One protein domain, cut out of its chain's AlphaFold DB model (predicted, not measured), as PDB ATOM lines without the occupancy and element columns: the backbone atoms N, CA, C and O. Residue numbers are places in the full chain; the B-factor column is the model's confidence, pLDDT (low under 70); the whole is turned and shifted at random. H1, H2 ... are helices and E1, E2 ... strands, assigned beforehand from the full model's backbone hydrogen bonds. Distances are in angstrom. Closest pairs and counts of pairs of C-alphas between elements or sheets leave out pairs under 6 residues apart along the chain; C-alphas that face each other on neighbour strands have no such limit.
ATOM      1  N   VAL A  11     322.064 388.880 276.145       92.12
ATOM      2  CA  VAL A  11     320.767 389.547 276.319       92.12
ATOM      3  C   VAL A  11     319.617 388.620 275.930       92.12
ATOM      4  O   VAL A  11     318.622 388.560 276.647       92.12
ATOM      5  N   GLU A  12     319.755 387.852 274.848       89.19
ATOM      6  CA  GLU A  12     318.734 386.876 274.456       89.19
ATOM      7  C   GLU A  12     318.567 385.783 275.518       89.19
ATOM      8  O   GLU A  12     317.435 385.457 275.871       89.19
ATOM      9  N   MET A  13     319.660 385.266 276.099       89.88
ATOM     10  CA  MET A  13     319.545 384.294 277.198       89.88
ATOM     11  C   MET A  13     318.872 384.905 278.433       89.88
ATOM     12  O   MET A  13     318.065 384.238 279.080       89.88
ATOM     13  N   LEU A  14     319.152 386.175 278.741       91.94
ATOM     14  CA  LEU A  14     318.548 386.874 279.877       91.94
ATOM     15  C   LEU A  14     317.034 387.039 279.699       91.94
ATOM     16  O   LEU A  14     316.274 386.744 280.621       91.94
ATOM     17  N   ILE A  15     316.585 387.456 278.511       94.12
ATOM     18  CA  ILE A  15     315.154 387.613 278.214       94.12
ATOM     19  C   ILE A  15     314.438 386.260 278.304       94.12
ATOM     20  O   ILE A  15     313.379 386.172 278.923       94.12
ATOM     21  N   VAL A  16     315.024 385.197 277.744       95.31
ATOM     22  CA  VAL A  16     314.430 383.851 277.775       95.31
ATOM     23  C   VAL A  16     314.280 383.344 279.208       95.31
ATOM     24  O   VAL A  16     313.201 382.888 279.581       95.31
ATOM     25  N   MET A  17     315.316 383.475 280.041       94.38
ATOM     26  CA  MET A  17     315.225 383.088 281.453       94.38
ATOM     27  C   MET A  17     314.188 383.926 282.207       94.38
ATOM     28  O   MET A  17     313.426 383.375 283.000       94.38
ATOM     29  N   GLY A  18     314.102 385.229 281.920       96.19
ATOM     30  CA  GLY A  18     313.082 386.107 282.496       96.19
ATOM     31  C   GLY A  18     311.659 385.645 282.174       96.19
ATOM     32  O   GLY A  18     310.825 385.542 283.072       96.19
ATOM     33  N   ILE A  19     311.395 385.288 280.914       96.31
ATOM     34  CA  ILE A  19     310.089 384.761 280.492       96.31
ATOM     35  C   ILE A  19     309.803 383.413 281.169       96.31
ATOM     36  O   ILE A  19     308.699 383.214 281.674       96.31
ATOM     37  N   ILE A  20     310.783 382.506 281.232       96.00
ATOM     38  CA  ILE A  20     310.621 381.192 281.878       96.00
ATOM     39  C   ILE A  20     310.242 381.348 283.355       96.00
ATOM     40  O   ILE A  20     309.312 380.684 283.806       96.00
ATOM     41  N   ILE A  21     310.899 382.246 284.095       96.31
ATOM     42  CA  ILE A  21     310.596 382.483 285.515       96.31
ATOM     43  C   ILE A  21     309.145 382.950 285.693       96.31
ATOM     44  O   ILE A  21     308.429 382.418 286.540       96.31
ATOM     45  N   ILE A  22     308.686 383.897 284.869       94.88
ATOM     46  CA  ILE A  22     307.304 384.398 284.929       94.88
ATOM     47  C   ILE A  22     306.307 383.269 284.633       94.88
ATOM     48  O   ILE A  22     305.345 383.079 285.380       94.88
ATOM     49  N   LEU A  23     306.552 382.486 283.577       95.19
ATOM     50  CA  LEU A  23     305.682 381.372 283.198       95.19
ATOM     51  C   LEU A  23     305.658 380.263 284.256       95.19
ATOM     52  O   LEU A  23     304.600 379.690 284.500       95.19
ATOM     53  N   MET A  24     306.784 379.984 284.916       93.44
ATOM     54  CA  MET A  24     306.852 378.999 285.997       93.44
ATOM     55  C   MET A  24     305.986 379.405 287.189       93.44
ATOM     56  O   MET A  24     305.219 378.583 287.685       93.44
ATOM     57  N   VAL A  25     306.054 380.666 287.628       92.12
ATOM     58  CA  VAL A  25     305.255 381.147 288.769       92.12
ATOM     59  C   VAL A  25     303.756 381.008 288.483       92.12
ATOM     60  O   VAL A  25     303.014 380.447 289.294       92.12
ATOM     61  N   VAL A  26     303.307 381.452 287.306       91.44
ATOM     62  CA  VAL A  26     301.897 381.320 286.900       91.44
ATOM     63  C   VAL A  26     301.513 379.844 286.731       91.44
ATOM     64  O   VAL A  26     300.464 379.420 287.211       91.44
ATOM     65  N   GLY A  27     302.384 379.037 286.124       89.62
ATOM     66  CA  GLY A  27     302.150 377.611 285.904       89.62
ATOM     67  C   GLY A  27     301.970 376.815 287.199       89.62
ATOM     68  O   GLY A  27     301.064 375.989 287.284       89.62
ATOM     69  N   ILE A  28     302.771 377.092 288.234       89.62
ATOM     70  CA  ILE A  28     302.687 376.389 289.525       89.62
ATOM     71  C   ILE A  28     301.352 376.671 290.225       89.62
ATOM     72  O   ILE A  28     300.725 375.750 290.751       89.62
ATOM     73  N   THR A  29     300.904 377.931 290.234       84.06
ATOM     74  CA  THR A  29     299.647 378.310 290.905       84.06
ATOM     75  C   THR A  29     298.426 377.692 290.222       84.06
ATOM     76  O   THR A  29     297.593 377.083 290.893       84.06
ATOM     77  N   ALA A  30     298.361 377.755 288.888       84.62
ATOM     78  CA  ALA A  30     297.296 377.122 288.111       84.62
ATOM     79  C   ALA A  30     297.310 375.588 288.244       84.62
ATOM     80  O   ALA A  30     296.256 374.968 288.394       84.62
ATOM     81  N   GLY A  31     298.502 374.977 288.246       85.75
ATOM     82  CA  GLY A  31     298.668 373.535 288.419       85.75
ATOM     83  C   GLY A  31     298.136 373.035 289.763       85.75
ATOM     84  O   GLY A  31     297.390 372.060 289.796       85.75
ATOM     85  N   ARG A  32     298.439 373.733 290.866       85.25
ATOM     86  CA  ARG A  32     297.935 373.368 292.203       85.25
ATOM     87  C   ARG A  32     296.410 373.404 292.288       85.25
ATOM     88  O   ARG A  32     295.817 372.474 292.818       85.25
ATOM     89  N   PHE A  33     295.773 374.433 291.727       86.06
ATOM     90  CA  PHE A  33     294.310 374.524 291.704       86.06
ATOM     91  C   PHE A  33     293.670 373.358 290.934       86.06
ATOM     92  O   PHE A  33     292.689 372.772 291.390       86.06
ATOM     93  N   ALA A  34     294.244 372.993 289.782       88.31
ATOM     94  CA  ALA A  34     293.758 371.870 288.987       88.31
ATOM     95  C   ALA A  34     293.902 370.527 289.723       88.31
ATOM     96  O   ALA A  34     292.966 369.730 289.706       88.31
ATOM     97  N   ILE A  35     295.035 370.302 290.399       89.44
ATOM     98  CA  ILE A  35     295.282 369.087 291.192       89.44
ATOM     99  C   ILE A  35     294.304 368.995 292.366       89.44
ATOM    100  O   ILE A  35     293.655 367.966 292.526       89.44
ATOM    101  N   ASN A  36     294.121 370.077 293.128       90.25
ATOM    102  CA  ASN A  36     293.175 370.095 294.248       90.25
ATOM    103  C   ASN A  36     291.754 369.757 293.785       90.25
ATOM    104  O   ASN A  36     291.083 368.934 294.396       90.25
ATOM    105  N   ARG A  37     291.316 370.319 292.651       91.75
ATOM    106  CA  ARG A  37     290.001 370.007 292.077       91.75
ATOM    107  C   ARG A  37     289.883 368.550 291.624       91.75
ATOM    108  O   ARG A  37     288.809 367.969 291.751       91.75
ATOM    109  N   ALA A  38     290.944 367.978 291.059       92.06
ATOM    110  CA  ALA A  38     290.956 366.570 290.673       92.06
ATOM    111  C   ALA A  38     290.837 365.662 291.908       92.06
ATOM    112  O   ALA A  38     290.006 364.754 291.905       92.06
ATOM    113  N   ASN A  39     291.579 365.967 292.978       92.31
ATOM    114  CA  ASN A  39     291.495 365.249 294.249       92.31
ATOM    115  C   ASN A  39     290.103 365.382 294.880       92.31
ATOM    116  O   ASN A  39     289.535 364.380 295.299       92.31
ATOM    117  N   ASP A  40     289.499 366.576 294.861       94.56
ATOM    118  CA  ASP A  40     288.134 366.787 295.365       94.56
ATOM    119  C   ASP A  40     287.128 365.873 294.667       94.56
ATOM    120  O   ASP A  40     286.261 365.285 295.310       94.56
ATOM    121  N   VAL A  41     287.241 365.741 293.343       95.06
ATOM    122  CA  VAL A  41     286.384 364.847 292.558       95.06
ATOM    123  C   VAL A  41     286.662 363.384 292.900       95.06
ATOM    124  O   VAL A  41     285.711 362.628 293.083       95.06
ATOM    125  N   ALA A  42     287.930 362.986 293.026       93.69
ATOM    126  CA  ALA A  42     288.303 361.619 293.387       93.69
ATOM    127  C   ALA A  42     287.750 361.220 294.767       93.69
ATOM    128  O   ALA A  42     287.079 360.197 294.884       93.69
ATOM    129  N   HIS A  43     287.930 362.066 295.783       95.06
ATOM    130  CA  HIS A  43     287.432 361.840 297.141       95.06
ATOM    131  C   HIS A  43     285.903 361.797 297.213       95.06
ATOM    132  O   HIS A  43     285.333 360.904 297.841       95.06
ATOM    133  N   LYS A  44     285.218 362.722 296.527       96.19
ATOM    134  CA  LYS A  44     283.748 362.733 296.459       96.19
ATOM    135  C   LYS A  44     283.215 361.460 295.801       96.19
ATOM    136  O   LYS A  44     282.339 360.805 296.360       96.19
ATOM    137  N   ASN A  45     283.807 361.059 294.674       95.00
ATOM    138  CA  ASN A  45     283.451 359.817 293.988       95.00
ATOM    139  C   ASN A  45     283.725 358.580 294.852       95.00
ATOM    140  O   ASN A  45     282.932 357.643 294.821       95.00
ATOM    141  N   ALA A  46     284.819 358.562 295.616       93.50
ATOM    142  CA  ALA A  46     285.146 357.457 296.510       93.50
ATOM    143  C   ALA A  46     284.091 357.293 297.614       93.50
ATOM    144  O   ALA A  46     283.562 356.198 297.799       93.50
ATOM    145  N   VAL A  47     283.715 358.382 298.289       95.81
ATOM    146  CA  VAL A  47     282.637 358.364 299.294       95.81
ATOM    147  C   VAL A  47     281.309 357.912 298.683       95.81
ATOM    148  O   VAL A  47     280.597 357.109 299.286       95.81
ATOM    149  N   ASP A  48     280.980 358.371 297.475       96.00
ATOM    150  CA  ASP A  48     279.747 357.978 296.788       96.00
ATOM    151  C   ASP A  48     279.746 356.484 296.398       96.00
ATOM    152  O   ASP A  48     278.717 355.810 296.527       96.00
ATOM    153  N   GLN A  49     280.893 355.939 295.979       94.25
ATOM    154  CA  GLN A  49     281.063 354.507 295.706       94.25
ATOM    155  C   GLN A  49     280.920 353.666 296.978       94.25
ATOM    156  O   GLN A  49     280.175 352.687 296.971       94.25
ATOM    157  N   ILE A  50     281.560 354.079 298.078       93.62
ATOM    158  CA  ILE A  50     281.427 353.411 299.382       93.62
ATOM    159  C   ILE A  50     279.971 353.446 299.847       93.62
ATOM    160  O   ILE A  50     279.433 352.441 300.297       93.62
ATOM    161  N   TYR A  51     279.290 354.585 299.727       95.94
ATOM    162  CA  TYR A  51     277.892 354.664 300.133       95.94
ATOM    163  C   TYR A  51     276.989 353.766 299.274       95.94
ATOM    164  O   TYR A  51     276.063 353.139 299.791       95.94
ATOM    165  N   THR A  52     277.271 353.656 297.976       95.94
ATOM    166  CA  THR A  52     276.539 352.752 297.077       95.94
ATOM    167  C   THR A  52     276.753 351.286 297.462       95.94
ATOM    168  O   THR A  52     275.784 350.527 297.537       95.94
ATOM    169  N   SER A  53     277.987 350.882 297.774       94.38
ATOM    170  CA  SER A  53     278.276 349.513 298.218       94.38
ATOM    171  C   SER A  53     277.678 349.213 299.596       94.38
ATOM    172  O   SER A  53     277.149 348.124 299.811       94.38
ATOM    173  N   LEU A  54     277.649 350.194 300.502       94.88
ATOM    174  CA  LEU A  54     276.952 350.091 301.788       94.88
ATOM    175  C   LEU A  54     275.440 349.896 301.615       94.88
ATOM    176  O   LEU A  54     274.844 349.109 302.345       94.88
ATOM    177  N   GLN A  55     274.798 350.573 300.658       96.00
ATOM    178  CA  GLN A  55     273.375 350.344 300.360       96.00
ATOM    179  C   GLN A  55     273.114 348.929 299.826       96.00
ATOM    180  O   GLN A  55     272.112 348.307 300.186       96.00
ATOM    181  N   ALA A  56     274.014 348.407 298.989       95.12
ATOM    182  CA  ALA A  56     273.927 347.028 298.518       95.12
ATOM    183  C   ALA A  56     274.089 346.037 299.685       95.12
ATOM    184  O   ALA A  56     273.248 345.158 299.851       95.12
ATOM    185  N   TYR A  57     275.072 346.256 300.568       93.75
ATOM    186  CA  TYR A  57     275.234 345.481 301.803       93.75
ATOM    187  C   TYR A  57     273.968 345.514 302.672       93.75
ATOM    188  O   TYR A  57     273.488 344.472 303.115       93.75
ATOM    189  N   TYR A  58     273.387 346.701 302.873       94.44
ATOM    190  CA  TYR A  58     272.151 346.871 303.640       94.44
ATOM    191  C   TYR A  58     270.976 346.103 303.024       94.44
ATOM    192  O   TYR A  58     270.142 345.566 303.746       94.44
ATOM    193  N   THR A  59     270.905 346.004 301.697       94.88
ATOM    194  CA  THR A  59     269.841 345.242 301.022       94.88
ATOM    195  C   THR A  59     269.891 343.756 301.394       94.88
ATOM    196  O   THR A  59     268.840 343.138 301.589       94.88
ATOM    197  N   ASP A  60     271.093 343.209 301.576       93.88
ATOM    198  CA  ASP A  60     271.303 341.793 301.885       93.88
ATOM    199  C   ASP A  60     271.276 341.501 303.392       93.88
ATOM    200  O   ASP A  60     270.680 340.512 303.824       93.88
ATOM    201  N   GLN A  61     271.893 342.364 304.206       91.75
ATOM    202  CA  GLN A  61     272.058 342.155 305.652       91.75
ATOM    203  C   GLN A  61     271.005 342.876 306.505       91.75
ATOM    204  O   GLN A  61     270.841 342.547 307.676       91.75
ATOM    205  N   ARG A  62     270.249 343.815 305.915       92.00
ATOM    206  CA  ARG A  62     269.223 344.663 306.563       92.00
ATOM    207  C   ARG A  62     269.740 345.593 307.660       92.00
ATOM    208  O   ARG A  62     268.948 346.170 308.400       92.00
ATOM    209  N   GLU A  63     271.051 345.752 307.729       92.31
ATOM    210  CA  GLU A  63     271.765 346.591 308.679       92.31
ATOM    211  C   GLU A  63     273.073 347.051 308.022       92.31
ATOM    212  O   GLU A  63     273.624 346.334 307.181       92.31
ATOM    213  N   TYR A  64     273.558 348.249 308.344       93.44
ATOM    214  CA  TYR A  64     274.901 348.664 307.939       93.44
ATOM    215  C   TYR A  64     275.963 347.994 308.827       93.44
ATOM    216  O   TYR A  64     275.666 347.663 309.973       93.44
ATOM    217  N   PRO A  65     277.205 347.797 308.341       90.62
ATOM    218  CA  PRO A  65     278.256 347.145 309.120       90.62
ATOM    219  C   PRO A  65     278.465 347.798 310.494       90.62
ATOM    220  O   PRO A  65     278.899 348.950 310.587       90.62
ATOM    221  N   ASP A  66     278.152 347.049 311.552       84.62
ATOM    222  CA  ASP A  66     278.251 347.521 312.932       84.62
ATOM    223  C   ASP A  66     279.729 347.692 313.346       84.62
ATOM    224  O   ASP A  66     280.478 346.706 313.332       84.62
ATOM    225  N   PRO A  67     280.167 348.897 313.770       74.62
ATOM    226  CA  PRO A  67     281.521 349.168 314.254       74.62
ATOM    227  C   PRO A  67     281.941 348.312 315.446       74.62
ATOM    228  O   PRO A  67     283.139 348.116 315.650       74.62
ATOM    229  N   THR A  68     280.989 347.785 316.213       74.38
ATOM    230  CA  THR A  68     281.236 346.936 317.383       74.38
ATOM    231  C   THR A  68     281.342 345.449 317.043       74.38
ATOM    232  O   THR A  68     281.794 344.654 317.875       74.38
ATOM    233  N   ASN A  69     280.986 345.049 315.817       80.06
ATOM    234  CA  ASN A  69     281.094 343.664 315.382       80.06
ATOM    235  C   ASN A  69     282.563 343.301 315.128       80.06
ATOM    236  O   ASN A  69     283.125 343.572 314.070       80.06
ATOM    237  N   THR A  70     283.179 342.622 316.093       76.38
ATOM    238  CA  THR A  70     284.600 342.242 316.053       76.38
ATOM    239  C   THR A  70     284.957 341.234 314.962       76.38
ATOM    240  O   THR A  70     286.138 341.053 314.675       76.38
ATOM    241  N   THR A  71     283.962 340.579 314.352       77.56
ATOM    242  CA  THR A  71     284.171 339.669 313.216       77.56
ATOM    243  C   THR A  71     284.258 340.439 311.901       77.56
ATOM    244  O   THR A  71     285.085 340.103 311.059       77.56
ATOM    245  N   LEU A  72     283.434 341.478 311.731       75.38
ATOM    246  CA  LEU A  72     283.472 342.358 310.555       75.38
ATOM    247  C   LEU A  72     284.596 343.395 310.651       75.38
ATOM    248  O   LEU A  72     285.194 343.763 309.643       75.38
ATOM    249  N   CYS A  73     284.876 343.853 311.872       75.62
ATOM    250  CA  CYS A  73     285.798 344.939 312.165       75.62
ATOM    251  C   CYS A  73     286.761 344.518 313.283       75.62
ATOM    252  O   CYS A  73     286.519 344.780 314.471       75.62
ATOM    253  N   PRO A  74     287.858 343.825 312.915       67.25
ATOM    254  CA  PRO A  74     288.888 343.410 313.856       67.25
ATOM    255  C   PRO A  74     289.406 344.611 314.656       67.25
ATOM    256  O   PRO A  74     289.751 345.641 314.088       67.25
ATOM    257  N   GLY A  75     289.436 344.494 315.985       66.56
ATOM    258  CA  GLY A  75     289.817 345.599 316.876       66.56
ATOM    259  C   GLY A  75     288.654 346.465 317.379       66.56
ATOM    260  O   GLY A  75     288.892 347.367 318.177       66.56
ATOM    261  N   GLY A  76     287.407 346.164 316.989       65.44
ATOM    262  CA  GLY A  76     286.209 346.812 317.543       65.44
ATOM    263  C   GLY A  76     285.974 348.234 317.029       65.44
ATOM    264  O   GLY A  76     285.397 349.061 317.733       65.44
ATOM    265  N   SER A  77     286.478 348.552 315.836       70.62
ATOM    266  CA  SER A  77     286.213 349.817 315.150       70.62
ATOM    267  C   SER A  77     286.200 349.592 313.642       70.62
ATOM    268  O   SER A  77     287.222 349.232 313.059       70.62
ATOM    269  N   CYS A  78     285.050 349.796 312.996       77.94
ATOM    270  CA  CYS A  78     284.982 349.793 311.536       77.94
ATOM    271  C   CYS A  78     285.576 351.087 310.987       77.94
ATOM    272  O   CYS A  78     285.043 352.174 311.209       77.94
ATOM    273  N   THR A  79     286.660 350.959 310.232       84.31
ATOM    274  CA  THR A  79     287.206 352.043 309.416       84.31
ATOM    275  C   THR A  79     286.843 351.825 307.953       84.31
ATOM    276  O   THR A  79     286.600 350.692 307.538       84.31
ATOM    277  N   VAL A  80     286.848 352.885 307.139       84.31
ATOM    278  CA  VAL A  80     286.688 352.728 305.683       84.31
ATOM    279  C   VAL A  80     287.771 351.812 305.109       84.31
ATOM    280  O   VAL A  80     287.452 350.975 304.269       84.31
ATOM    281  N   ALA A  81     289.004 351.886 305.623       80.75
ATOM    282  CA  ALA A  81     290.082 350.986 305.225       80.75
ATOM    283  C   ALA A  81     289.745 349.509 305.501       80.75
ATOM    284  O   ALA A  81     289.918 348.669 304.628       80.75
ATOM    285  N   THR A  82     289.184 349.181 306.668       83.25
ATOM    286  CA  THR A  82     288.756 347.805 306.995       83.25
ATOM    287  C   THR A  82     287.527 347.359 306.197       83.25
ATOM    288  O   THR A  82     287.394 346.186 305.848       83.25
ATOM    289  N   LEU A  83     286.598 348.276 305.918       86.31
ATOM    290  CA  LEU A  83     285.367 347.960 305.196       86.31
ATOM    291  C   LEU A  83     285.624 347.709 303.713       86.31
ATOM    292  O   LEU A  83     285.062 346.764 303.165       86.31
ATOM    293  N   VAL A  84     286.458 348.520 303.071       85.56
ATOM    294  CA  VAL A  84     286.816 348.337 301.659       85.56
ATOM    295  C   VAL A  84     287.895 347.264 301.505       85.56
ATOM    296  O   VAL A  84     287.788 346.417 300.620       85.56
ATOM    297  N   GLY A  85     288.863 347.230 302.418       78.00
ATOM    298  CA  GLY A  85     290.055 346.398 302.322       78.00
ATOM    299  C   GLY A  85     291.234 347.137 301.697       78.00
ATOM    300  O   GLY A  85     291.127 348.298 301.297       78.00
ATOM    301  N   ASP A  86     292.356 346.433 301.617       70.62
ATOM    302  CA  ASP A  86     293.554 346.842 300.885       70.62
ATOM    303  C   ASP A  86     293.837 345.857 299.735       70.62
ATOM    304  O   ASP A  86     293.046 344.950 299.465       70.62
ATOM    305  N   ALA A  87     294.951 346.049 299.023       63.09
ATOM    306  CA  ALA A  87     295.330 345.205 297.890       63.09
ATOM    307  C   ALA A  87     295.528 343.717 298.256       63.09
ATOM    308  O   ALA A  87     295.362 342.852 297.394       63.09
ATOM    309  N   ASP A  88     295.860 343.420 299.514       66.19
ATOM    310  CA  ASP A  88     296.208 342.084 300.001       66.19
ATOM    311  C   ASP A  88     295.097 341.456 300.865       66.19
ATOM    312  O   ASP A  88     295.024 340.231 301.009       66.19
ATOM    313  N   THR A  89     294.198 342.277 301.415       74.25
ATOM    314  CA  THR A  89     293.150 341.888 302.361       74.25
ATOM    315  C   THR A  89     291.800 342.456 301.940       74.25
ATOM    316  O   THR A  89     291.536 343.652 302.054       74.25
ATOM    317  N   ALA A  90     290.895 341.574 301.516       76.62
ATOM    318  CA  ALA A  90     289.531 341.953 301.171       76.62
ATOM    319  C   ALA A  90     288.752 342.456 302.400       76.62
ATOM    320  O   ALA A  90     288.661 341.761 303.414       76.62
ATOM    321  N   GLY A  91     288.146 343.638 302.282       83.12
ATOM    322  CA  GLY A  91     287.227 344.169 303.282       83.12
ATOM    323  C   GLY A  91     285.815 343.592 303.164       83.12
ATOM    324  O   GLY A  91     285.449 342.924 302.194       83.12
ATOM    325  N   THR A  92     284.982 343.898 304.157       84.75
ATOM    326  CA  THR A  92     283.576 343.451 304.230       84.75
ATOM    327  C   THR A  92     282.747 343.854 303.000       84.75
ATOM    328  O   THR A  92     281.806 343.153 302.625       84.75
ATOM    329  N   LEU A  93     283.088 344.971 302.355       85.44
ATOM    330  CA  LEU A  93     282.368 345.515 301.208       85.44
ATOM    331  C   LEU A  93     282.834 344.960 299.863       85.44
ATOM    332  O   LEU A  93     282.166 345.247 298.879       85.44
ATOM    333  N   VAL A  94     283.899 344.154 299.781       84.19
ATOM    334  CA  VAL A  94     284.420 343.611 298.505       84.19
ATOM    335  C   VAL A  94     283.373 342.886 297.641       84.19
ATOM    336  O   VAL A  94     283.425 343.031 296.424       84.19
ATOM    337  N   PRO A  95     282.366 342.170 298.186       85.19
ATOM    338  CA  PRO A  95     281.281 341.632 297.356       85.19
ATOM    339  C   PRO A  95     280.415 342.705 296.668       85.19
ATOM    340  O   PRO A  95     279.708 342.405 295.709       85.19
ATOM    341  N   TYR A  96     280.457 343.941 297.164       88.62
ATOM    342  CA  TYR A  96     279.596 345.063 296.787       88.62
ATOM    343  C   TYR A  96     280.367 346.256 296.199       88.62
ATOM    344  O   TYR A  96     279.744 347.198 295.708       88.62
ATOM    345  N   ILE A  97     281.700 346.241 296.258       85.38
ATOM    346  CA  ILE A  97     282.587 347.267 295.708       85.38
ATOM    347  C   ILE A  97     283.649 346.607 294.833       85.38
ATOM    348  O   ILE A  97     284.259 345.612 295.218       85.38
ATOM    349  N   ASP A  98     283.887 347.164 293.647       84.50
ATOM    350  CA  ASP A  98     285.008 346.728 292.819       84.50
ATOM    351  C   ASP A  98     286.303 347.300 293.401       84.50
ATOM    352  O   ASP A  98     286.654 348.455 293.156       84.50
ATOM    353  N   LEU A  99     286.998 346.479 294.192       75.56
ATOM    354  CA  LEU A  99     288.257 346.843 294.841       75.56
ATOM    355  C   LEU A  99     289.302 347.351 293.837       75.56
ATOM    356  O   LEU A  99     290.064 348.252 294.162       75.56
ATOM    357  N   ASN A 100     289.313 346.834 292.601       75.69
ATOM    358  CA  ASN A 100     290.281 347.264 291.587       75.69
ATOM    359  C   ASN A 100     289.932 348.626 290.969       75.69
ATOM    360  O   ASN A 100     290.793 349.266 290.367       75.69
ATOM    361  N   ALA A 101     288.671 349.050 291.068       80.19
ATOM    362  CA  ALA A 101     288.206 350.348 290.587       80.19
ATOM    363  C   ALA A 101     288.194 351.419 291.693       80.19
ATOM    364  O   ALA A 101     288.087 352.612 291.391       80.19
ATOM    365  N   PHE A 102     288.293 351.012 292.960       85.19
ATOM    366  CA  PHE A 102     288.295 351.921 294.097       85.19
ATOM    367  C   PHE A 102     289.696 352.503 294.351       85.19
ATOM    368  O   PHE A 102     290.571 351.846 294.897       85.19
ATOM    369  N   ASP A 103     289.888 353.768 293.979       82.19
ATOM    370  CA  ASP A 103     291.150 354.513 294.155       82.19
ATOM    371  C   ASP A 103     291.209 355.242 295.515       82.19
ATOM    372  O   ASP A 103     292.270 355.489 296.082       82.19
ATOM    373  N   GLY A 104     290.057 355.624 296.082       83.50
ATOM    374  CA  GLY A 104     289.982 356.402 297.331       83.50
ATOM    375  C   GLY A 104     290.650 357.792 297.281       83.50
ATOM    376  O   GLY A 104     290.553 358.559 298.243       83.50
ATOM    377  N   GLY A 105     291.261 358.155 296.151       87.31
ATOM    378  CA  GLY A 105     291.963 359.408 295.923       87.31
ATOM    379  C   GLY A 105     293.332 359.474 296.606       87.31
ATOM    380  O   GLY A 105     293.911 358.474 297.025       87.31
ATOM    381  N   SER A 106     293.859 360.697 296.702       90.69
ATOM    382  CA  SER A 106     295.125 360.988 297.383       90.69
ATOM    383  C   SER A 106     295.051 360.776 298.905       90.69
ATOM    384  O   SER A 106     294.044 360.322 299.436       90.69
ATOM    385  N   LYS A 107     296.107 361.130 299.639       92.38
ATOM    386  CA  LYS A 107     296.097 361.044 301.101       92.38
ATOM    387  C   LYS A 107     294.952 361.857 301.733       92.38
ATOM    388  O   LYS A 107     294.898 363.068 301.516       92.38
ATOM    389  N   ALA A 108     294.072 361.223 302.511       94.12
ATOM    390  CA  ALA A 108     292.945 361.860 303.210       94.12
ATOM    391  C   ALA A 108     292.439 361.015 304.394       94.12
ATOM    392  O   ALA A 108     292.682 359.811 304.448       94.12
ATOM    393  N   SER A 109     291.669 361.619 305.303       94.38
ATOM    394  CA  SER A 109     291.011 360.904 306.402       94.38
ATOM    395  C   SER A 109     289.562 360.596 306.059       94.38
ATOM    396  O   SER A 109     288.782 361.491 305.724       94.38
ATOM    397  N   TYR A 110     289.190 359.334 306.224       94.25
ATOM    398  CA  TYR A 110     287.830 358.849 306.088       94.25
ATOM    399  C   TYR A 110     287.183 358.606 307.448       94.25
ATOM    400  O   TYR A 110     287.765 358.000 308.345       94.25
ATOM    401  N   PHE A 111     285.932 359.015 307.582       94.06
ATOM    402  CA  PHE A 111     285.120 358.824 308.773       94.06
ATOM    403  C   PHE A 111     283.924 357.962 308.408       94.06
ATOM    404  O   PHE A 111     283.289 358.185 307.379       94.06
ATOM    405  N   TYR A 112     283.621 356.988 309.253       93.69
ATOM    406  CA  TYR A 112     282.501 356.075 309.086       93.69
ATOM    407  C   TYR A 112     281.754 355.983 310.408       93.69
ATOM    408  O   TYR A 112     282.368 355.724 311.443       93.69
ATOM    409  N   GLN A 113     280.442 356.195 310.376       92.44
ATOM    410  CA  GLN A 113     279.590 355.947 311.529       92.44
ATOM    411  C   GLN A 113     278.194 355.518 311.090       92.44
ATOM    412  O   GLN A 113     277.682 355.955 310.061       92.44
ATOM    413  N   VAL A 114     277.585 354.663 311.902       93.38
ATOM    414  CA  VAL A 114     276.226 354.148 311.739       93.38
ATOM    415  C   VAL A 114     275.361 354.541 312.935       93.38
ATOM    416  O   VAL A 114     275.882 354.877 313.999       93.38
ATOM    417  N   GLY A 115     274.047 354.532 312.732       92.56
ATOM    418  CA  GLY A 115     273.022 354.905 313.711       92.56
ATOM    419  C   GLY A 115     271.619 354.660 313.149       92.56
ATOM    420  O   GLY A 115     271.429 353.743 312.354       92.56
ATOM    421  N   GLY A 116     270.646 355.482 313.510       87.81
ATOM    422  CA  GLY A 116     269.230 355.388 313.169       87.81
ATOM    423  C   GLY A 116     268.364 354.684 314.226       87.81
ATOM    424  O   GLY A 116     268.794 353.747 314.902       87.81
ATOM    425  N   ASP A 117     267.085 355.074 314.265       76.69
ATOM    426  CA  ASP A 117     266.045 354.650 315.226       76.69
ATOM    427  C   ASP A 117     265.864 353.124 315.402       76.69
ATOM    428  O   ASP A 117     265.304 352.673 316.404       76.69
ATOM    429  N   GLY A 118     266.314 352.314 314.439       71.25
ATOM    430  CA  GLY A 118     266.229 350.850 314.470       71.25
ATOM    431  C   GLY A 118     267.550 350.113 314.718       71.25
ATOM    432  O   GLY A 118     267.556 348.889 314.603       71.25
ATOM    433  N   GLY A 119     268.635 350.828 315.037       82.25
ATOM    434  CA  GLY A 119     269.988 350.275 315.169       82.25
ATOM    435  C   GLY A 119     270.676 350.105 313.813       82.25
ATOM    436  O   GLY A 119     270.216 349.333 312.977       82.25
ATOM    437  N   ASN A 120     271.755 350.861 313.584       90.06
ATOM    438  CA  ASN A 120     272.590 350.842 312.373       90.06
ATOM    439  C   ASN A 120     271.801 350.822 311.034       90.06
ATOM    440  O   ASN A 120     272.220 350.211 310.051       90.06
ATOM    441  N   GLN A 121     270.646 351.497 310.982       93.06
ATOM    442  CA  GLN A 121     269.802 351.679 309.789       93.06
ATOM    443  C   GLN A 121     270.131 352.947 308.995       93.06
ATOM    444  O   GLN A 121     269.646 353.141 307.877       93.06
ATOM    445  N   ALA A 122     270.955 353.812 309.570       95.00
ATOM    446  CA  ALA A 122     271.512 354.989 308.941       95.00
ATOM    447  C   ALA A 122     273.038 354.905 308.950       95.00
ATOM    448  O   ALA A 122     273.636 354.334 309.863       95.00
ATOM    449  N   VAL A 123     273.666 355.478 307.926       95.38
ATOM    450  CA  VAL A 123     275.123 355.544 307.800       95.38
ATOM    451  C   VAL A 123     275.556 356.914 307.307       95.38
ATOM    452  O   VAL A 123     274.862 357.545 306.503       95.38
ATOM    453  N   LEU A 124     276.724 357.352 307.766       95.50
ATOM    454  CA  LEU A 124     277.479 358.456 307.198       95.50
ATOM    455  C   LEU A 124     278.910 358.029 306.913       95.50
ATOM    456  O   LEU A 124     279.595 357.456 307.762       95.50
ATOM    457  N   VAL A 125     279.360 358.381 305.713       95.81
ATOM    458  CA  VAL A 125     280.757 358.296 305.302       95.81
ATOM    459  C   VAL A 125     281.216 359.692 304.930       95.81
ATOM    460  O   VAL A 125     280.582 360.341 304.098       95.81
ATOM    461  N   CYS A 126     282.300 360.156 305.539       97.00
ATOM    462  CA  CYS A 126     282.884 361.461 305.255       97.00
ATOM    463  C   CYS A 126     284.362 361.345 304.890       97.00
ATOM    464  O   CYS A 126     285.037 360.426 305.342       97.00
ATOM    465  N   VAL A 127     284.863 362.295 304.107       97.12
ATOM    466  CA  VAL A 127     286.267 362.394 303.699       97.12
ATOM    467  C   VAL A 127     286.739 363.842 303.757       97.12
ATOM    468  O   VAL A 127     285.994 364.759 303.399       97.12
ATOM    469  N   THR A 128     287.971 364.062 304.195       97.44
ATOM    470  CA  THR A 128     288.637 365.371 304.137       97.44
ATOM    471  C   THR A 128     289.170 365.654 302.730       97.44
ATOM    472  O   THR A 128     289.655 364.760 302.042       97.44
ATOM    473  N   LEU A 129     289.084 366.904 302.269       96.00
ATOM    474  CA  LEU A 129     289.443 367.277 300.890       96.00
ATOM    475  C   LEU A 129     290.831 367.927 300.756       96.00
ATOM    476  O   LEU A 129     291.328 368.134 299.645       96.00
ATOM    477  N   ARG A 130     291.481 368.275 301.871       94.62
ATOM    478  CA  ARG A 130     292.803 368.926 301.898       94.62
ATOM    479  C   ARG A 130     293.841 368.134 302.694       94.62
ATOM    480  O   ARG A 130     294.659 368.729 303.388       94.62
ATOM    481  N   GLY A 131     293.836 366.811 302.547       93.69
ATOM    482  CA  GLY A 131     294.783 365.922 303.223       93.69
ATOM    483  C   GLY A 131     294.204 365.268 304.480       93.69
ATOM    484  O   GLY A 131     292.988 365.316 304.679       93.69
ATOM    485  N   PRO A 132     295.056 364.671 305.329       95.19
ATOM    486  CA  PRO A 132     294.687 364.167 306.653       95.19
ATOM    487  C   PRO A 132     293.924 365.194 307.495       95.19
ATOM    488  O   PRO A 132     294.093 366.395 307.315       95.19
ATOM    489  N   SER A 133     293.127 364.749 308.457       95.69
ATOM    490  CA  SER A 133     292.180 365.559 309.234       95.69
ATOM    491  C   SER A 133     292.826 366.757 309.918       95.69
ATOM    492  O   SER A 133     292.316 367.869 309.800       95.69
ATOM    493  N   VAL A 134     293.991 366.556 310.535       96.19
ATOM    494  CA  VAL A 134     294.770 367.634 311.163       96.19
ATOM    495  C   VAL A 134     295.268 368.637 310.118       96.19
ATOM    496  O   VAL A 134     295.122 369.840 310.302       96.19
ATOM    497  N   GLU A 135     295.795 368.159 308.986       95.19
ATOM    498  CA  GLU A 135     296.266 369.036 307.907       95.19
ATOM    499  C   GLU A 135     295.112 369.810 307.263       95.19
ATOM    500  O   GLU A 135     295.229 371.009 307.034       95.19
ATOM    501  N   ASN A 136     293.986 369.144 307.006       96.19
ATOM    502  CA  ASN A 136     292.775 369.743 306.463       96.19
ATOM    503  C   ASN A 136     292.197 370.795 307.418       96.19
ATOM    504  O   ASN A 136     291.722 371.831 306.960       96.19
ATOM    505  N   ASN A 137     292.256 370.549 308.729       96.31
ATOM    506  CA  ASN A 137     291.795 371.489 309.745       96.31
ATOM    507  C   ASN A 137     292.608 372.793 309.773       96.31
ATOM    508  O   ASN A 137     292.050 373.857 310.026       96.31
ATOM    509  N   ASP A 138     293.906 372.713 309.480       95.31
ATOM    510  CA  ASP A 138     294.816 373.861 309.500       95.31
ATOM    511  C   ASP A 138     294.787 374.687 308.195       95.31
ATOM    512  O   ASP A 138     295.464 375.713 308.085       95.31
ATOM    513  N   LYS A 139     294.027 374.252 307.181       93.00
ATOM    514  CA  LYS A 139     293.910 374.930 305.881       93.00
ATOM    515  C   LYS A 139     292.728 375.892 305.860       93.00
ATOM    516  O   LYS A 139     291.606 375.514 306.179       93.00
ATOM    517  N   ASP A 140     292.959 377.100 305.344       92.56
ATOM    518  CA  ASP A 140     291.897 378.092 305.114       92.56
ATOM    519  C   ASP A 140     290.786 377.564 304.185       92.56
ATOM    520  O   ASP A 140     289.625 377.947 304.317       92.56
ATOM    521  N   ASP A 141     291.143 376.684 303.245       92.69
ATOM    522  CA  ASP A 141     290.240 376.028 302.297       92.69
ATOM    523  C   ASP A 141     289.924 374.568 302.667       92.69
ATOM    524  O   ASP A 141     289.535 373.782 301.800       92.69
ATOM    525  N   GLY A 142     290.103 374.199 303.940       95.19
ATOM    526  CA  GLY A 142     289.721 372.897 304.470       95.19
ATOM    527  C   GLY A 142     288.226 372.622 304.286       95.19
ATOM    528  O   GLY A 142     287.371 373.444 304.625       95.19
ATOM    529  N   GLU A 143     287.900 371.435 303.784       97.06
ATOM    530  CA  GLU A 143     286.523 371.007 303.524       97.06
ATOM    531  C   GLU A 143     286.397 369.507 303.804       97.06
ATOM    532  O   GLU A 143     287.327 368.735 303.574       97.06
ATOM    533  N   VAL A 144     285.235 369.092 304.301       98.06
ATOM    534  CA  VAL A 144     284.863 367.688 304.473       98.06
ATOM    535  C   VAL A 144     283.622 367.416 303.640       98.06
ATOM    536  O   VAL A 144     282.647 368.171 303.692       98.06
ATOM    537  N   TYR A 145     283.651 366.331 302.873       98.19
ATOM    538  CA  TYR A 145     282.498 365.854 302.124       98.19
ATOM    539  C   TYR A 145     281.941 364.585 302.758       98.19
ATOM    540  O   TYR A 145     282.669 363.621 302.952       98.19
ATOM    541  N   CYS A 146     280.645 364.587 303.030       98.06
ATOM    542  CA  CYS A 146     279.881 363.505 303.619       98.06
ATOM    543  C   CYS A 146     278.791 363.024 302.660       98.06
ATOM    544  O   CYS A 146     278.121 363.822 301.994       98.06
ATOM    545  N   ASN A 147     278.540 361.719 302.659       98.00
ATOM    546  CA  ASN A 147     277.373 361.121 302.028       98.00
ATOM    547  C   ASN A 147     276.810 359.993 302.897       98.00
ATOM    548  O   ASN A 147     277.520 359.385 303.697       98.00
ATOM    549  N   GLY A 148     275.518 359.734 302.742       97.06
ATOM    550  CA  GLY A 148     274.795 358.772 303.555       97.06
ATOM    551  C   GLY A 148     273.344 359.169 303.788       97.06
ATOM    552  O   GLY A 148     272.971 360.329 303.603       97.06
ATOM    553  N   ASN A 149     272.524 358.210 304.218       95.69
ATOM    554  CA  ASN A 149     271.162 358.482 304.687       95.69
ATOM    555  C   ASN A 149     271.139 359.000 306.133       95.69
ATOM    556  O   ASN A 149     270.091 359.440 306.581       95.69
ATOM    557  N   GLY A 150     272.277 358.989 306.834       94.94
ATOM    558  CA  GLY A 150     272.408 359.493 308.199       94.94
ATOM    559  C   GLY A 150     272.574 361.008 308.344       94.94
ATOM    560  O   GLY A 150     272.864 361.483 309.438       94.94
ATOM    561  N   ILE A 151     272.449 361.789 307.264       95.81
ATOM    562  CA  ILE A 151     272.567 363.253 307.347       95.81
ATOM    563  C   ILE A 151     271.384 363.792 308.159       95.81
ATOM    564  O   ILE A 151     270.238 363.683 307.735       95.81
ATOM    565  N   GLY A 152     271.683 364.430 309.289       93.44
ATOM    566  CA  GLY A 152     270.695 364.954 310.231       93.44
ATOM    567  C   GLY A 152     270.240 363.958 311.303       93.44
ATOM    568  O   GLY A 152     269.461 364.353 312.168       93.44
ATOM    569  N   GLU A 153     270.735 362.717 311.293       94.31
ATOM    570  CA  GLU A 153     270.388 361.717 312.308       94.31
ATOM    571  C   GLU A 153     271.082 362.006 313.640       94.31
ATOM    572  O   GLU A 153     272.302 362.159 313.717       94.31
ATOM    573  N   THR A 154     270.296 362.099 314.713       92.62
ATOM    574  CA  THR A 154     270.780 362.604 316.011       92.62
ATOM    575  C   THR A 154     271.720 361.658 316.750       92.62
ATOM    576  O   THR A 154     272.486 362.097 317.607       92.62
ATOM    577  N   ASP A 155     271.698 360.375 316.416       91.00
ATOM    578  CA  ASP A 155     272.565 359.354 316.999       91.00
ATOM    579  C   ASP A 155     273.872 359.148 316.214       91.00
ATOM    580  O   ASP A 155     274.795 358.490 316.700       91.00
ATOM    581  N   ILE A 156     274.021 359.806 315.060       92.19
ATOM    582  CA  ILE A 156     275.271 359.854 314.302       92.19
ATOM    583  C   ILE A 156     275.984 361.173 314.600       92.19
ATOM    584  O   ILE A 156     275.528 362.256 314.234       92.19
ATOM    585  N   TRP A 157     277.112 361.087 315.313       92.69
ATOM    586  CA  TRP A 157     277.890 362.244 315.782       92.69
ATOM    587  C   TRP A 157     277.050 363.330 316.482       92.69
ATOM    588  O   TRP A 157     277.366 364.515 316.407       92.69
ATOM    589  N   GLY A 158     275.960 362.948 317.154       91.56
ATOM    590  CA  GLY A 158     275.073 363.898 317.828       91.56
ATOM    591  C   GLY A 158     274.219 364.753 316.882       91.56
ATOM    592  O   GLY A 158     273.768 365.823 317.288       91.56
ATOM    593  N   GLY A 159     274.040 364.348 315.618       92.81
ATOM    594  CA  GLY A 159     273.231 365.075 314.632       92.81
ATOM    595  C   GLY A 159     273.867 366.353 314.093       92.81
ATOM    596  O   GLY A 159     273.185 367.170 313.474       92.81
ATOM    597  N   VAL A 160     275.169 366.557 314.314       95.44
ATOM    598  CA  VAL A 160     275.849 367.790 313.886       95.44
ATOM    599  C   VAL A 160     276.014 367.877 312.366       95.44
ATOM    600  O   VAL A 160     276.064 368.977 311.814       95.44
ATOM    601  N   VAL A 161     276.063 366.738 311.670       96.50
ATOM    602  CA  VAL A 161     276.206 366.679 310.209       96.50
ATOM    603  C   VAL A 161     274.840 366.799 309.549       96.50
ATOM    604  O   VAL A 161     274.116 365.823 309.400       96.50
ATOM    605  N   THR A 162     274.497 368.011 309.121       96.12
ATOM    606  CA  THR A 162     273.181 368.340 308.536       96.12
ATOM    607  C   THR A 162     273.219 368.587 307.027       96.12
ATOM    608  O   THR A 162     272.190 368.828 306.398       96.12
ATOM    609  N   LYS A 163     274.406 368.524 306.418       96.62
ATOM    610  CA  LYS A 163     274.624 368.716 304.980       96.62
ATOM    611  C   LYS A 163     275.842 367.928 304.506       96.62
ATOM    612  O   LYS A 163     276.666 367.505 305.308       96.62
ATOM    613  N   LYS A 164     275.967 367.774 303.186       97.25
ATOM    614  CA  LYS A 164     277.061 367.016 302.562       97.25
ATOM    615  C   LYS A 164     278.422 367.696 302.660       97.25
ATOM    616  O   LYS A 164     279.414 367.017 302.836       97.25
ATOM    617  N   THR A 165     278.483 369.015 302.525       97.69
ATOM    618  CA  THR A 165     279.751 369.756 302.568       97.69
ATOM    619  C   THR A 165     279.858 370.507 303.884       97.69
ATOM    620  O   THR A 165     279.035 371.387 304.147       97.69
ATOM    621  N   ILE A 166     280.876 370.179 304.674       97.62
ATOM    622  CA  ILE A 166     281.200 370.812 305.951       97.62
ATOM    623  C   ILE A 166     282.487 371.619 305.781       97.62
ATOM    624  O   ILE A 166     283.482 371.133 305.246       97.62
ATOM    625  N   THR A 167     282.456 372.862 306.237       96.81
ATOM    626  CA  THR A 167     283.580 373.807 306.196       96.81
ATOM    627  C   THR A 167     283.851 374.340 307.597       96.81
ATOM    628  O   THR A 167     283.042 374.141 308.504       96.81
ATOM    629  N   SER A 168     284.930 375.096 307.779       94.44
ATOM    630  CA  SER A 168     285.221 375.777 309.049       94.44
ATOM    631  C   SER A 168     284.116 376.747 309.513       94.44
ATOM    632  O   SER A 168     284.026 377.053 310.701       94.44
ATOM    633  N   ALA A 169     283.225 377.188 308.614       95.06
ATOM    634  CA  ALA A 169     282.043 377.978 308.968       95.06
ATOM    635  C   ALA A 169     280.969 377.166 309.724       95.06
ATOM    636  O   ALA A 169     280.125 377.741 310.413       95.06
ATOM    637  N   ASP A 170     281.001 375.836 309.627       95.75
ATOM    638  CA  ASP A 170     280.060 374.919 310.269       95.75
ATOM    639  C   ASP A 170     280.547 374.533 311.666       95.75
ATOM    640  O   ASP A 170     280.867 373.379 311.948       95.75
ATOM    641  N   VAL A 171     280.608 375.526 312.554       94.06
ATOM    642  CA  VAL A 171     281.281 375.456 313.866       94.06
ATOM    643  C   VAL A 171     280.820 374.321 314.789       94.06
ATOM    644  O   VAL A 171     281.537 373.966 315.719       94.06
ATOM    645  N   THR A 172     279.638 373.747 314.558       95.44
ATOM    646  CA  THR A 172     279.120 372.604 315.324       95.44
ATOM    647  C   THR A 172     279.604 371.260 314.792       95.44
ATOM    648  O   THR A 172     279.806 370.341 315.576       95.44
ATOM    649  N   ALA A 173     279.775 371.132 313.475       95.62
ATOM    650  CA  ALA A 173     280.153 369.884 312.815       95.62
ATOM    651  C   ALA A 173     281.660 369.791 312.569       95.62
ATOM    652  O   ALA A 173     282.233 368.711 312.654       95.62
ATOM    653  N   TRP A 174     282.308 370.922 312.283       96.19
ATOM    654  CA  TRP A 174     283.734 370.989 311.976       96.19
ATOM    655  C   TRP A 174     284.637 370.325 313.032       96.19
ATOM    656  O   TRP A 174     285.500 369.538 312.642       96.19
ATOM    657  N   PRO A 175     284.426 370.524 314.354       96.25
ATOM    658  CA  PRO A 175     285.273 369.901 315.372       96.25
ATOM    659  C   PRO A 175     285.264 368.367 315.339       96.25
ATOM    660  O   PRO A 175     286.263 367.755 315.712       96.25
ATOM    661  N   THR A 176     284.180 367.744 314.862       95.75
ATOM    662  CA  THR A 176     284.068 366.280 314.720       95.75
ATOM    663  C   THR A 176     285.109 365.716 313.754       95.75
ATOM    664  O   THR A 176     285.555 364.586 313.930       95.75
ATOM    665  N   PHE A 177     285.526 366.507 312.762       96.00
ATOM    666  CA  PHE A 177     286.442 366.088 311.698       96.00
ATOM    667  C   PHE A 177     287.820 366.748 311.781       96.00
ATOM    668  O   PHE A 177     288.656 366.538 310.905       96.00
ATOM    669  N   ALA A 178     288.071 367.543 312.825       93.19
ATOM    670  CA  ALA A 178     289.336 368.253 313.002       93.19
ATOM    671  C   ALA A 178     290.517 367.317 313.320       93.19
ATOM    672  O   ALA A 178     291.676 367.714 313.221       93.19
ATOM    673  N   SER A 179     290.235 366.078 313.735       93.31
ATOM    674  CA  SER A 179     291.240 365.051 314.015       93.31
ATOM    675  C   SER A 179     290.645 363.648 313.890       93.31
ATOM    676  O   SER A 179     289.425 363.480 313.905       93.31
ATOM    677  N   GLY A 180     291.513 362.638 313.823       89.56
ATOM    678  CA  GLY A 180     291.108 361.239 313.724       89.56
ATOM    679  C   GLY A 180     290.648 360.866 312.319       89.56
ATOM    680  O   GLY A 180     291.098 361.444 311.329       89.56
ATOM    681  N   GLY A 181     289.755 359.881 312.253       87.50
ATOM    682  CA  GLY A 181     289.424 359.201 311.008       87.50
ATOM    683  C   GLY A 181     290.466 358.145 310.641       87.50
ATOM    684  O   GLY A 181     291.518 358.011 311.265       87.50
ATOM    685  N   SER A 182     290.123 357.348 309.641       88.56
ATOM    686  CA  SER A 182     291.016 356.384 309.019       88.56
ATOM    687  C   SER A 182     291.764 357.073 307.902       88.56
ATOM    688  O   SER A 182     291.153 357.461 306.907       88.56
ATOM    689  N   GLU A 183     293.074 357.197 308.045       89.25
ATOM    690  CA  GLU A 183     293.907 357.656 306.944       89.25
ATOM    691  C   GLU A 183     293.833 356.660 305.786       89.25
ATOM    692  O   GLU A 183     293.863 355.443 305.978       89.25
ATOM    693  N   TRP A 184     293.715 357.197 304.582       85.19
ATOM    694  CA  TRP A 184     293.800 356.476 303.327       85.19
ATOM    695  C   TRP A 184     294.864 357.149 302.479       85.19
ATOM    696  O   TRP A 184     294.838 358.369 302.345       85.19
ATOM    697  N   ASP A 185     295.770 356.369 301.896       82.56
ATOM    698  CA  ASP A 185     296.791 356.854 300.964       82.56
ATOM    699  C   ASP A 185     296.832 355.953 299.724       82.56
ATOM    700  O   ASP A 185     297.716 355.116 299.554       82.56
ATOM    701  N   ASN A 186     295.787 356.057 298.897       70.62
ATOM    702  CA  ASN A 186     295.606 355.271 297.672       70.62
ATOM    703  C   ASN A 186     295.826 353.748 297.847       70.62
ATOM    704  O   ASN A 186     296.503 353.101 297.050       70.62
TER     705      ASN A 186
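AT A GLANCE: This is residues 11 to 186 of the 191 residues of the protein "Type II secretion system protein" of Candidatus Dojkabacteria bacterium (UniProt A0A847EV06). A strongly twisted sheet of five short strands has the later part of one very long helix, H1, packed along one face, while the first part of H1, residues 11 to 35, sticks out from the body as a free arm. Three very short helices complete the body: H2 on the same face as H1, H3 on the opposite face, and H4 grazing the sheet. The 176 printed residues hold four named helices and five named strands in the order H1 H2 E1 E2 H3 E3 E4 H4 E5; the sheet's order is E4 E3 E2 E1 E5, all antiparallel, and the class is mixed, helices and strands. The whole is loose, with a radius of gyration of the C-alphas of 19.5 A, and only just elongated, spanning 76 by 38 by 25 A, the arm making the length.

IN THESE COORDINATES: Begin with the sheet at C-alpha 108, (292.945, 361.860, 303.210), where E1, residues 108 to 115, sets out on its 23.6 A. E2 is residues 122 to 128, 20.6 A; E3 143 to 147, 13.6 A; E4 165 to 167; and E5 182 to 184, ending at C-alpha 184, (293.800, 356.476, 303.327). Then find C-alpha 11 at (320.767, 389.547, 276.319); from there H1, residues 11 to 61, runs 74.0 A. The short helices are H2, residues 80 to 84, H3, 133 to 137, and H4, 174 to 177.

HOW THE PARTS SIT: Look first at the hairpin E1 and E2, where N 111 and O 126 are 2.8 A apart, within hydrogen-bond range. Within that range also lie N 127 and O 145 of E2 and E3, 2.8 A, N 144 and O 166 of the hairpin E3 and E4, 2.9 A, and N 110 and O 182 of E1 and E5, 2.8 A. E1 is staggered, pairing with E5 over residues 108 to 110 and with E2 over 110 to 115. H1 is over E3 and E2 at a height over the sheet of 10.6 A, along the strands, at 13 degrees to E2 on the local plane; its closest C-alphas to E2 are Val 47 and Val 125, 6.3 A. H2's closest C-alphas to E1 are Val 80 and Tyr 110, 6.2 A; H3's are Ser 133 and Ser 109, 5.6 A. H1 and H3 are apart. Every O i to N i+4 pair is within hydrogen-bond range in H1, H2 and H3; H4 is too short for one.

THE WHOLE: The C-alphas of Val 11 and Gly 118 are the two farthest apart, 77.0 A. Without residues 11 to 35, the body spans 41 by 35 by 25 A. The printed part has no cut; the links H1 to H2, H2 to E1 and E3 to E4 are long. Look for pLDDT under 70 at residues 74 to 76 and 87 to 88.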